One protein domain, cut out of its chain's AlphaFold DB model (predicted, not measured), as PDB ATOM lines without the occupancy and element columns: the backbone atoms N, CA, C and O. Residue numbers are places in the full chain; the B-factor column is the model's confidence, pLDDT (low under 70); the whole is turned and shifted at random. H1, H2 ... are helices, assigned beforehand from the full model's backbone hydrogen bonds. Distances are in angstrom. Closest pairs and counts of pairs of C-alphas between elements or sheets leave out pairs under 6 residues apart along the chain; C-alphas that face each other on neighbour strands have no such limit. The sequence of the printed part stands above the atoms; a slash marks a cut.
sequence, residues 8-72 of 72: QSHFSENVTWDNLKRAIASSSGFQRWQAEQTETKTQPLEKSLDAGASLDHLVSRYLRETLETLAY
ATOM      1  N   GLN A   8     -16.383 -36.576   7.654       52.75
ATOM      2  CA  GLN A   8     -16.489 -36.223   9.081       52.75
ATOM      3  C   GLN A   8     -16.162 -37.379  10.046       52.75
ATOM      4  O   GLN A   8     -15.725 -37.141  11.175       52.75
ATOM      5  N   SER A   9     -16.303 -38.630   9.599       54.09
ATOM      6  CA  SER A   9     -16.008 -39.800  10.438       54.09
ATOM      7  C   SER A   9     -14.502 -39.967  10.675       54.09
ATOM      8  O   SER A   9     -14.079 -40.143  11.816       54.09
ATOM      9  N   HIS A  10     -13.691 -39.757   9.628       55.06
ATOM     10  CA  HIS A  10     -12.237 -39.946   9.670       55.06
ATOM     11  C   HIS A  10     -11.504 -38.938  10.569       55.06
ATOM     12  O   HIS A  10     -10.463 -39.237  11.150       55.06
ATOM     13  N   PHE A  11     -12.057 -37.737  10.746       55.81
ATOM     14  CA  PHE A  11     -11.514 -36.775  11.709       55.81
ATOM     15  C   PHE A  11     -11.813 -37.176  13.157       55.81
ATOM     16  O   PHE A  11     -10.981 -36.966  14.036       55.81
ATOM     17  N   SER A  12     -12.973 -37.782  13.413       61.88
ATOM     18  CA  SER A  12     -13.407 -38.133  14.771       61.88
ATOM     19  C   SER A  12     -12.618 -39.313  15.343       61.88
ATOM     20  O   SER A  12     -12.240 -39.300  16.515       61.88
ATOM     21  N   GLU A  13     -12.306 -40.311  14.515       66.12
ATOM     22  CA  GLU A  13     -11.453 -41.446  14.895       66.12
ATOM     23  C   GLU A  13     -10.012 -41.012  15.203       66.12
ATOM     24  O   GLU A  13      -9.454 -41.434  16.215       66.12
ATOM     25  N   ASN A  14      -9.451 -40.081  14.424       69.88
ATOM     26  CA  ASN A  14      -8.112 -39.540  14.674       69.88
ATOM     27  C   ASN A  14      -8.041 -38.753  15.991       69.88
ATOM     28  O   ASN A  14      -7.101 -38.925  16.763       69.88
ATOM     29  N   VAL A  15      -9.056 -37.937  16.291       76.25
ATOM     30  CA  VAL A  15      -9.135 -37.202  17.566       76.25
ATOM     31  C   VAL A  15      -9.313 -38.160  18.745       76.25
ATOM     32  O   VAL A  15      -8.719 -37.962  19.804       76.25
ATOM     33  N   THR A  16     -10.104 -39.220  18.578       80.06
ATOM     34  CA  THR A  16     -10.300 -40.233  19.626       80.06
ATOM     35  C   THR A  16      -8.998 -40.980  19.918       80.06
ATOM     36  O   THR A  16      -8.631 -41.146  21.082       80.06
ATOM     37  N   TRP A  17      -8.263 -41.368  18.872       82.94
ATOM     38  CA  TRP A  17      -6.963 -42.020  19.000       82.94
ATOM     39  C   TRP A  17      -5.917 -41.112  19.657       82.94
ATOM     40  O   TRP A  17      -5.212 -41.552  20.562       82.94
ATOM     41  N   ASP A  18      -5.845 -39.834  19.278       82.00
ATOM     42  CA  ASP A  18      -4.903 -38.885  19.886       82.00
ATOM     43  C   ASP A  18      -5.164 -38.680  21.387       82.00
ATOM     44  O   ASP A  18      -4.245 -38.750  22.207       82.00
ATOM     45  N   ASN A  19      -6.435 -38.534  21.772       85.31
ATOM     46  CA  ASN A  19      -6.822 -38.432  23.178       85.31
ATOM     47  C   ASN A  19      -6.493 -39.706  23.967       85.31
ATOM     48  O   ASN A  19      -5.999 -39.616  25.091       85.31
ATOM     49  N   LEU A  20      -6.718 -40.888  23.384       85.69
ATOM     50  CA  LEU A  20      -6.364 -42.159  24.013       85.69
ATOM     51  C   LEU A  20      -4.852 -42.273  24.225       85.69
ATOM     52  O   LEU A  20      -4.411 -42.587  25.330       85.69
ATOM     53  N   LYS A  21      -4.055 -41.954  23.198       86.25
ATOM     54  CA  LYS A  21      -2.591 -41.931  23.297       86.25
ATOM     55  C   LYS A  21      -2.126 -41.019  24.422       86.25
ATOM     56  O   LYS A  21      -1.296 -41.425  25.226       86.25
ATOM     57  N   ARG A  22      -2.695 -39.817  24.524       84.69
ATOM     58  CA  ARG A  22      -2.392 -38.860  25.600       84.69
ATOM     59  C   ARG A  22      -2.762 -39.395  26.982       84.69
ATOM     60  O   ARG A  22      -1.963 -39.264  27.905       84.69
ATOM     61  N   ALA A  23      -3.932 -40.013  27.124       88.94
ATOM     62  CA  ALA A  23      -4.365 -40.604  28.388       88.94
ATOM     63  C   ALA A  23      -3.430 -41.743  28.827       88.94
ATOM     64  O   ALA A  23      -3.001 -41.776  29.982       88.94
ATOM     65  N   ILE A  24      -3.032 -42.616  27.898       86.56
ATOM     66  CA  ILE A  24      -2.055 -43.682  28.156       86.56
ATOM     67  C   ILE A  24      -0.695 -43.079  28.509       86.56
ATOM     68  O   ILE A  24      -0.112 -43.474  29.514       86.56
ATOM     69  N   ALA A  25      -0.229 -42.075  27.764       83.62
ATOM     70  CA  ALA A  25       1.040 -41.393  28.016       83.62
ATOM     71  C   ALA A  25       1.104 -40.734  29.401       83.62
ATOM     72  O   ALA A  25       2.155 -40.714  30.039       83.62
ATOM     73  N   SER A  26      -0.029 -40.218  29.885       86.12
ATOM     74  CA  SER A  26      -0.150 -39.662  31.237       86.12
ATOM     75  C   SER A  26      -0.288 -40.714  32.340       86.12
ATOM     76  O   SER A  26      -0.249 -40.371  33.520       86.12
ATOM     77  N   SER A  27      -0.477 -41.987  31.987       88.25
ATOM     78  CA  SER A  27      -0.670 -43.050  32.966       88.25
ATOM     79  C   SER A  27       0.654 -43.454  33.616       88.25
ATOM     80  O   SER A  27       1.691 -43.587  32.963       88.25
ATOM     81  N   SER A  28       0.610 -43.722  34.920       85.38
ATOM     82  CA  SER A  28       1.797 -44.098  35.694       85.38
ATOM     83  C   SER A  28       2.412 -45.427  35.235       85.38
ATOM     84  O   SER A  28       3.614 -45.625  35.379       85.38
ATOM     85  N   GLY A  29       1.604 -46.338  34.676       86.00
ATOM     86  CA  GLY A  29       2.083 -47.607  34.117       86.00
ATOM     87  C   GLY A  29       2.925 -47.402  32.859       86.00
ATOM     88  O   GLY A  29       4.022 -47.944  32.761       86.00
ATOM     89  N   PHE A  30       2.460 -46.544  31.949       86.50
ATOM     90  CA  PHE A  30       3.188 -46.220  30.726       86.50
ATOM     91  C   PHE A  30       4.499 -45.480  31.003       86.50
ATOM     92  O   PHE A  30       5.520 -45.818  30.418       86.50
ATOM     93  N   GLN A  31       4.499 -44.508  31.921       85.25
ATOM     94  CA  GLN A  31       5.707 -43.748  32.272       85.25
ATOM     95  C   GLN A  31       6.813 -44.637  32.855       85.25
ATOM     96  O   GLN A  31       7.986 -44.466  32.528       85.25
ATOM     97  N   ARG A  32       6.442 -45.603  33.706       86.62
ATOM     98  CA  ARG A  32       7.384 -46.578  34.276       86.62
ATOM     99  C   ARG A  32       7.935 -47.506  33.201       86.62
ATOM    100  O   ARG A  32       9.148 -47.589  33.048       86.62
ATOM    101  N   TRP A  33       7.048 -48.082  32.392       86.50
ATOM    102  CA  TRP A  33       7.437 -48.934  31.273       86.50
ATOM    103  C   TRP A  33       8.348 -48.194  30.280       86.50
ATOM    104  O   TRP A  33       9.352 -48.742  29.840       86.50
ATOM    105  N   GLN A  34       8.067 -46.924  29.971       82.88
ATOM    106  CA  GLN A  34       8.919 -46.111  29.100       82.88
ATOM    107  C   GLN A  34      10.329 -45.949  29.685       82.88
ATOM    108  O   GLN A  34      11.309 -46.125  28.960       82.88
ATOM    109  N   ALA A  35      10.454 -45.664  30.986       82.19
ATOM    110  CA  ALA A  35      11.753 -45.568  31.653       82.19
ATOM    111  C   ALA A  35      12.535 -46.893  31.574       82.19
ATOM    112  O   ALA A  35      13.700 -46.894  31.176       82.19
ATOM    113  N   GLU A  36      11.869 -48.024  31.829       82.06
ATOM    114  CA  GLU A  36      12.454 -49.369  31.724       82.06
ATOM    115  C   GLU A  36      12.942 -49.677  30.295       82.06
ATOM    116  O   GLU A  36      14.025 -50.232  30.104       82.06
ATOM    117  N   GLN A  37      12.202 -49.256  29.263       75.56
ATOM    118  CA  GLN A  37      12.607 -49.424  27.859       75.56
ATOM    119  C   GLN A  37      13.794 -48.534  27.466       75.56
ATOM    120  O   GLN A  37      14.613 -48.930  26.633       75.56
ATOM    121  N   THR A  38      13.909 -47.350  28.074       65.94
ATOM    122  CA  THR A  38      15.023 -46.417  27.829       65.94
ATOM    123  C   THR A  38      16.335 -46.980  28.384       65.94
ATOM    124  O   THR A  38      17.394 -46.842  27.770       65.94
ATOM    125  N   GLU A  39      16.263 -47.675  29.521       62.94
ATOM    126  CA  GLU A  39      17.396 -48.379  30.132       62.94
ATOM    127  C   GLU A  39      17.725 -49.688  29.392       62.94
ATOM    128  O   GLU A  39      18.895 -50.044  29.213       62.94
ATOM    129  N   THR A  40      16.708 -50.368  28.857       57.31
ATOM    130  CA  THR A  40      16.829 -51.660  28.162       57.31
ATOM    131  C   THR A  40      17.064 -51.495  26.651       57.31
ATOM    132  O   THR A  40      16.382 -52.064  25.804       57.31
ATOM    133  N   LYS A  41      18.083 -50.711  26.290       53.22
ATOM    134  CA  LYS A  41      18.947 -50.904  25.104       53.22
ATOM    135  C   LYS A  41      18.295 -51.197  23.732       53.22
ATOM    136  O   LYS A  41      18.940 -51.828  22.894       53.22
ATOM    137  N   THR A  42      17.089 -50.711  23.434       48.16
ATOM    138  CA  THR A  42      16.461 -50.928  22.115       48.16
ATOM    139  C   THR A  42      16.290 -49.616  21.362       48.16
ATOM    140  O   THR A  42      15.201 -49.073  21.287       48.16
ATOM    141  N   GLN A  43      17.408 -49.179  20.775       46.06
ATOM    142  CA  GLN A  43      17.534 -48.249  19.645       46.06
ATOM    143  C   GLN A  43      16.902 -46.851  19.819       46.06
ATOM    144  O   GLN A  43      15.685 -46.725  19.916       46.06
ATOM    145  N   PRO A  44      17.696 -45.765  19.742       47.84
ATOM    146  CA  PRO A  44      17.179 -44.401  19.752       47.84
ATOM    147  C   PRO A  44      16.507 -44.085  18.406       47.84
ATOM    148  O   PRO A  44      17.033 -43.333  17.589       47.84
ATOM    149  N   LEU A  45      15.329 -44.664  18.158       50.78
ATOM    150  CA  LEU A  45      14.450 -44.253  17.059       50.78
ATOM    151  C   LEU A  45      13.843 -42.861  17.330       50.78
ATOM    152  O   LEU A  45      13.305 -42.218  16.433       50.78
ATOM    153  N   GLU A  46      13.998 -42.367  18.561       51.12
ATOM    154  CA  GLU A  46      13.538 -41.064  19.046       51.12
ATOM    155  C   GLU A  46      14.283 -39.867  18.437       51.12
ATOM    156  O   GLU A  46      13.860 -38.729  18.614       51.12
ATOM    157  N   LYS A  47      15.388 -40.077  17.703       48.09
ATOM    158  CA  LYS A  47      16.207 -38.958  17.207       48.09
ATOM    159  C   LYS A  47      15.806 -38.424  15.822       48.09
ATOM    160  O   LYS A  47      16.300 -37.368  15.433       48.09
ATOM    161  N   SER A  48      14.941 -39.112  15.071       47.47
ATOM    162  CA  SER A  48      14.616 -38.702  13.689       47.47
ATOM    163  C   SER A  48      13.149 -38.770  13.278       47.47
ATOM    164  O   SER A  48      12.835 -38.297  12.189       47.47
ATOM    165  N   LEU A  49      12.252 -39.314  14.100       49.06
ATOM    166  CA  LEU A  49      10.823 -39.302  13.790       49.06
ATOM    167  C   LEU A  49      10.144 -38.118  14.476       49.06
ATOM    168  O   LEU A  49      10.442 -37.805  15.625       49.06
ATOM    169  N   ASP A  50       9.252 -37.461  13.736       53.72
ATOM    170  CA  ASP A  50       8.329 -36.452  14.251       53.72
ATOM    171  C   ASP A  50       7.761 -36.908  15.606       53.72
ATOM    172  O   ASP A  50       7.327 -38.054  15.739       53.72
ATOM    173  N   ALA A  51       7.800 -36.043  16.622       56.34
ATOM    174  CA  ALA A  51       7.452 -36.409  17.997       56.34
ATOM    175  C   ALA A  51       6.049 -37.043  18.122       56.34
ATOM    176  O   ALA A  51       5.806 -37.832  19.039       56.34
ATOM    177  N   GLY A  52       5.137 -36.756  17.181       57.28
ATOM    178  CA  GLY A  52       3.830 -37.406  17.096       57.28
ATOM    179  C   GLY A  52       3.890 -38.869  16.639       57.28
ATOM    180  O   GLY A  52       3.142 -39.703  17.152       57.28
ATOM    181  N   ALA A  53       4.805 -39.207  15.727       61.72
ATOM    182  CA  ALA A  53       5.031 -40.576  15.265       61.72
ATOM    183  C   ALA A  53       5.720 -41.431  16.343       61.72
ATOM    184  O   ALA A  53       5.380 -42.602  16.516       61.72
ATOM    185  N   SER A  54       6.631 -40.845  17.125       73.25
ATOM    186  CA  SER A  54       7.293 -41.542  18.236       73.25
ATOM    187  C   SER A  54       6.307 -41.977  19.323       73.25
ATOM    188  O   SER A  54       6.377 -43.114  19.793       73.25
ATOM    189  N   LEU A  55       5.347 -41.116  19.687       80.88
ATOM    190  CA  LEU A  55       4.340 -41.458  20.696       80.88
ATOM    191  C   LEU A  55       3.434 -42.609  20.240       80.88
ATOM    192  O   LEU A  55       3.100 -43.483  21.035       80.88
ATOM    193  N   ASP A  56       3.062 -42.628  18.960       82.69
ATOM    194  CA  ASP A  56       2.224 -43.678  18.380       82.69
ATOM    195  C   ASP A  56       2.887 -45.062  18.456       82.69
ATOM    196  O   ASP A  56       2.278 -46.037  18.912       82.69
ATOM    197  N   HIS A  57       4.176 -45.125  18.111       82.31
ATOM    198  CA  HIS A  57       4.976 -46.343  18.211       82.31
ATOM    199  C   HIS A  57       5.133 -46.831  19.655       82.31
ATOM    200  O   HIS A  57       4.998 -48.031  19.913       82.31
ATOM    201  N   LEU A  58       5.395 -45.924  20.601       84.19
ATOM    202  CA  LEU A  58       5.551 -46.275  22.014       84.19
ATOM    203  C   LEU A  58       4.240 -46.785  22.619       84.19
ATOM    204  O   LEU A  58       4.235 -47.827  23.274       84.19
ATOM    205  N   VAL A  59       3.125 -46.096  22.357       86.62
ATOM    206  CA  VAL A  59       1.795 -46.508  22.828       86.62
ATOM    207  C   VAL A  59       1.417 -47.867  22.242       86.62
ATOM    208  O   VAL A  59       1.022 -48.757  22.993       86.62
ATOM    209  N   SER A  60       1.618 -48.076  20.939       85.19
ATOM    210  CA  SER A  60       1.345 -49.363  20.284       85.19
ATOM    211  C   SER A  60       2.160 -50.513  20.875       85.19
ATOM    212  O   SER A  60       1.640 -51.613  21.066       85.19
ATOM    213  N   ARG A  61       3.436 -50.271  21.191       85.00
ATOM    214  CA  ARG A  61       4.305 -51.281  21.799       85.00
ATOM    215  C   ARG A  61       3.886 -51.602  23.236       85.00
ATOM    216  O   ARG A  61       3.768 -52.778  23.563       85.00
ATOM    217  N   TYR A  62       3.580 -50.592  24.050       86.94
ATOM    218  CA  TYR A  62       3.054 -50.787  25.404       86.94
ATOM    219  C   TYR A  62       1.743 -51.585  25.403       86.94
ATOM    220  O   TYR A  62       1.587 -52.528  26.174       86.94
ATOM    221  N   LEU A  63       0.812 -51.250  24.505       87.31
ATOM    222  CA  LEU A  63      -0.439 -51.994  24.325       87.31
ATOM    223  C   LEU A  63      -0.181 -53.448  23.934       87.31
ATOM    224  O   LEU A  63      -0.797 -54.345  24.494       87.31
ATOM    225  N   ARG A  64       0.747 -53.697  23.007       84.62
ATOM    226  CA  ARG A  64       1.111 -55.061  22.623       84.62
ATOM    227  C   ARG A  64       1.667 -55.847  23.814       84.62
ATOM    228  O   ARG A  64       1.145 -56.912  24.108       84.62
ATOM    229  N   GLU A  65       2.656 -55.303  24.520       83.31
ATOM    230  CA  GLU A  65       3.292 -55.992  25.652       83.31
ATOM    231  C   GLU A  65       2.297 -56.232  26.802       83.31
ATOM    232  O   GLU A  65       2.245 -57.321  27.374       83.31
ATOM    233  N   THR A  66       1.437 -55.255  27.108       82.31
ATOM    234  CA  THR A  66       0.386 -55.419  28.129       82.31
ATOM    235  C   THR A  66      -0.670 -56.448  27.727       82.31
ATOM    236  O   THR A  66      -1.111 -57.220  28.576       82.31
ATOM    237  N   LEU A  67      -1.042 -56.520  26.445       78.19
ATOM    238  CA  LEU A  67      -1.947 -57.552  25.932       78.19
ATOM    239  C   LEU A  67      -1.310 -58.946  25.954       78.19
ATOM    240  O   LEU A  67      -1.981 -59.901  26.329       78.19
ATOM    241  N   GLU A  68      -0.028 -59.070  25.608       71.75
ATOM    242  CA  GLU A  68       0.717 -60.333  25.710       71.75
ATOM    243  C   GLU A  68       0.796 -60.826  27.161       71.75
ATOM    244  O   GLU A  68       0.679 -62.022  27.414       71.75
ATOM    245  N   THR A  69       0.915 -59.905  28.121       63.75
ATOM    246  CA  THR A  69       0.962 -60.229  29.557       63.75
ATOM    247  C   THR A  69      -0.395 -60.697  30.104       63.75
ATOM    248  O   THR A  69      -0.435 -61.468  31.056       63.75
ATOM    249  N   LEU A  70      -1.512 -60.249  29.517       63.62
ATOM    250  CA  LEU A  70      -2.875 -60.646  29.910       63.62
ATOM    251  C   LEU A  70      -3.395 -61.892  29.173       63.62
ATOM    252  O   LEU A  70      -4.430 -62.432  29.555       63.62
ATOM    253  N   ALA A  71      -2.724 -62.323  28.103       56.34
ATOM    254  CA  ALA A  71      -3.112 -63.480  27.294       56.34
ATOM    255  C   ALA A  71      -2.562 -64.824  27.819       56.34
ATOM    256  O   ALA A  71      -2.692 -65.840  27.131       56.34
ATOM    257  N   TYR A  72      -1.947 -64.822  29.004       48.38
ATOM    258  CA  TYR A  72      -1.386 -65.987  29.694       48.38
ATOM    259  C   TYR A  72      -2.239 -66.350  30.912       48.38
ATOM    260  O   TYR A  72      -2.501 -67.559  31.102       48.38
TER     261      TYR A  72
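Overview. This is residues 8 to 72 of the 72 residues of an uncharacterized protein of filamentous cyanobacterium CCP2 (UniProt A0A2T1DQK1). Two helices, H1 and H2, make a corner at the tight link between them, and a third helix, H3, crosses beside that corner, about perpendicular to both. Residues 8 to 16 of H1 stick out as an arm, residues 67 to 72, of which 67 to 70 belong to H3, stick out past the crossing, and residues 38 to 44, of which 38 and 39 belong to H2, stand free where the chain leaves H2 and enters the long link to H3. The printed part has 65 residues with three named helices, in the order H1, H2, H3, and no named strand; the class is all helix. It is only just loose, close to compact, with a radius of gyration of the C-alphas of 13.2 A, and is flat, spanning 41 by 35 by 18 A.

Arrangement. H1, residues 8 to 25, and H2, residues 28 to 39, are close but not clearly touching; their closest C-alphas, those of Ile 24 and Phe 30, are 6.4 A apart. Their lines are about perpendicular at 73 degrees, only just past a steep tilt. H3, residues 51 to 70, touches H1 through residues 55 to 59 of H3 and residues 21 to 25 of H1 alone; the closest C-alphas, of Lys 21 and Val 59, are 6.4 A apart. These two helices are about perpendicular at 71 degrees, again only just. H2 and H3 only just touch, with 3 pairs of C-alphas within 8 A, through residues 30 to 34 and 58 to 62 alone; the closest, of Phe 30 and Tyr 62, are 7.0 A apart. Their lines are about perpendicular at 77 degrees. Every O i to N i+4 pair is within hydrogen-bond range in H2 and H3, and 12 of 14 in H1.

Along the chain. H1 begins at C-alpha 8, (-16.489, -36.223, 9.081), and is 26.3 A long from first to last C-alpha. H2 is 17.1 A long and begins at C-alpha 28, (1.797, -44.098, 35.694). H3, 28.9 A long, ends at C-alpha 70, (-2.875, -60.646, 29.910).

Size, cuts and confidence. The C-alphas farthest apart, those of Gln 8 and Glu 39, are 41.7 A apart. The printed part has no cut, and the link from H2 to H3 is long, with 11 residues. The model's mean pLDDT over the printed part is 71.9, with residues 8 to 14, 38 to 53 and 69 to 72 under 70.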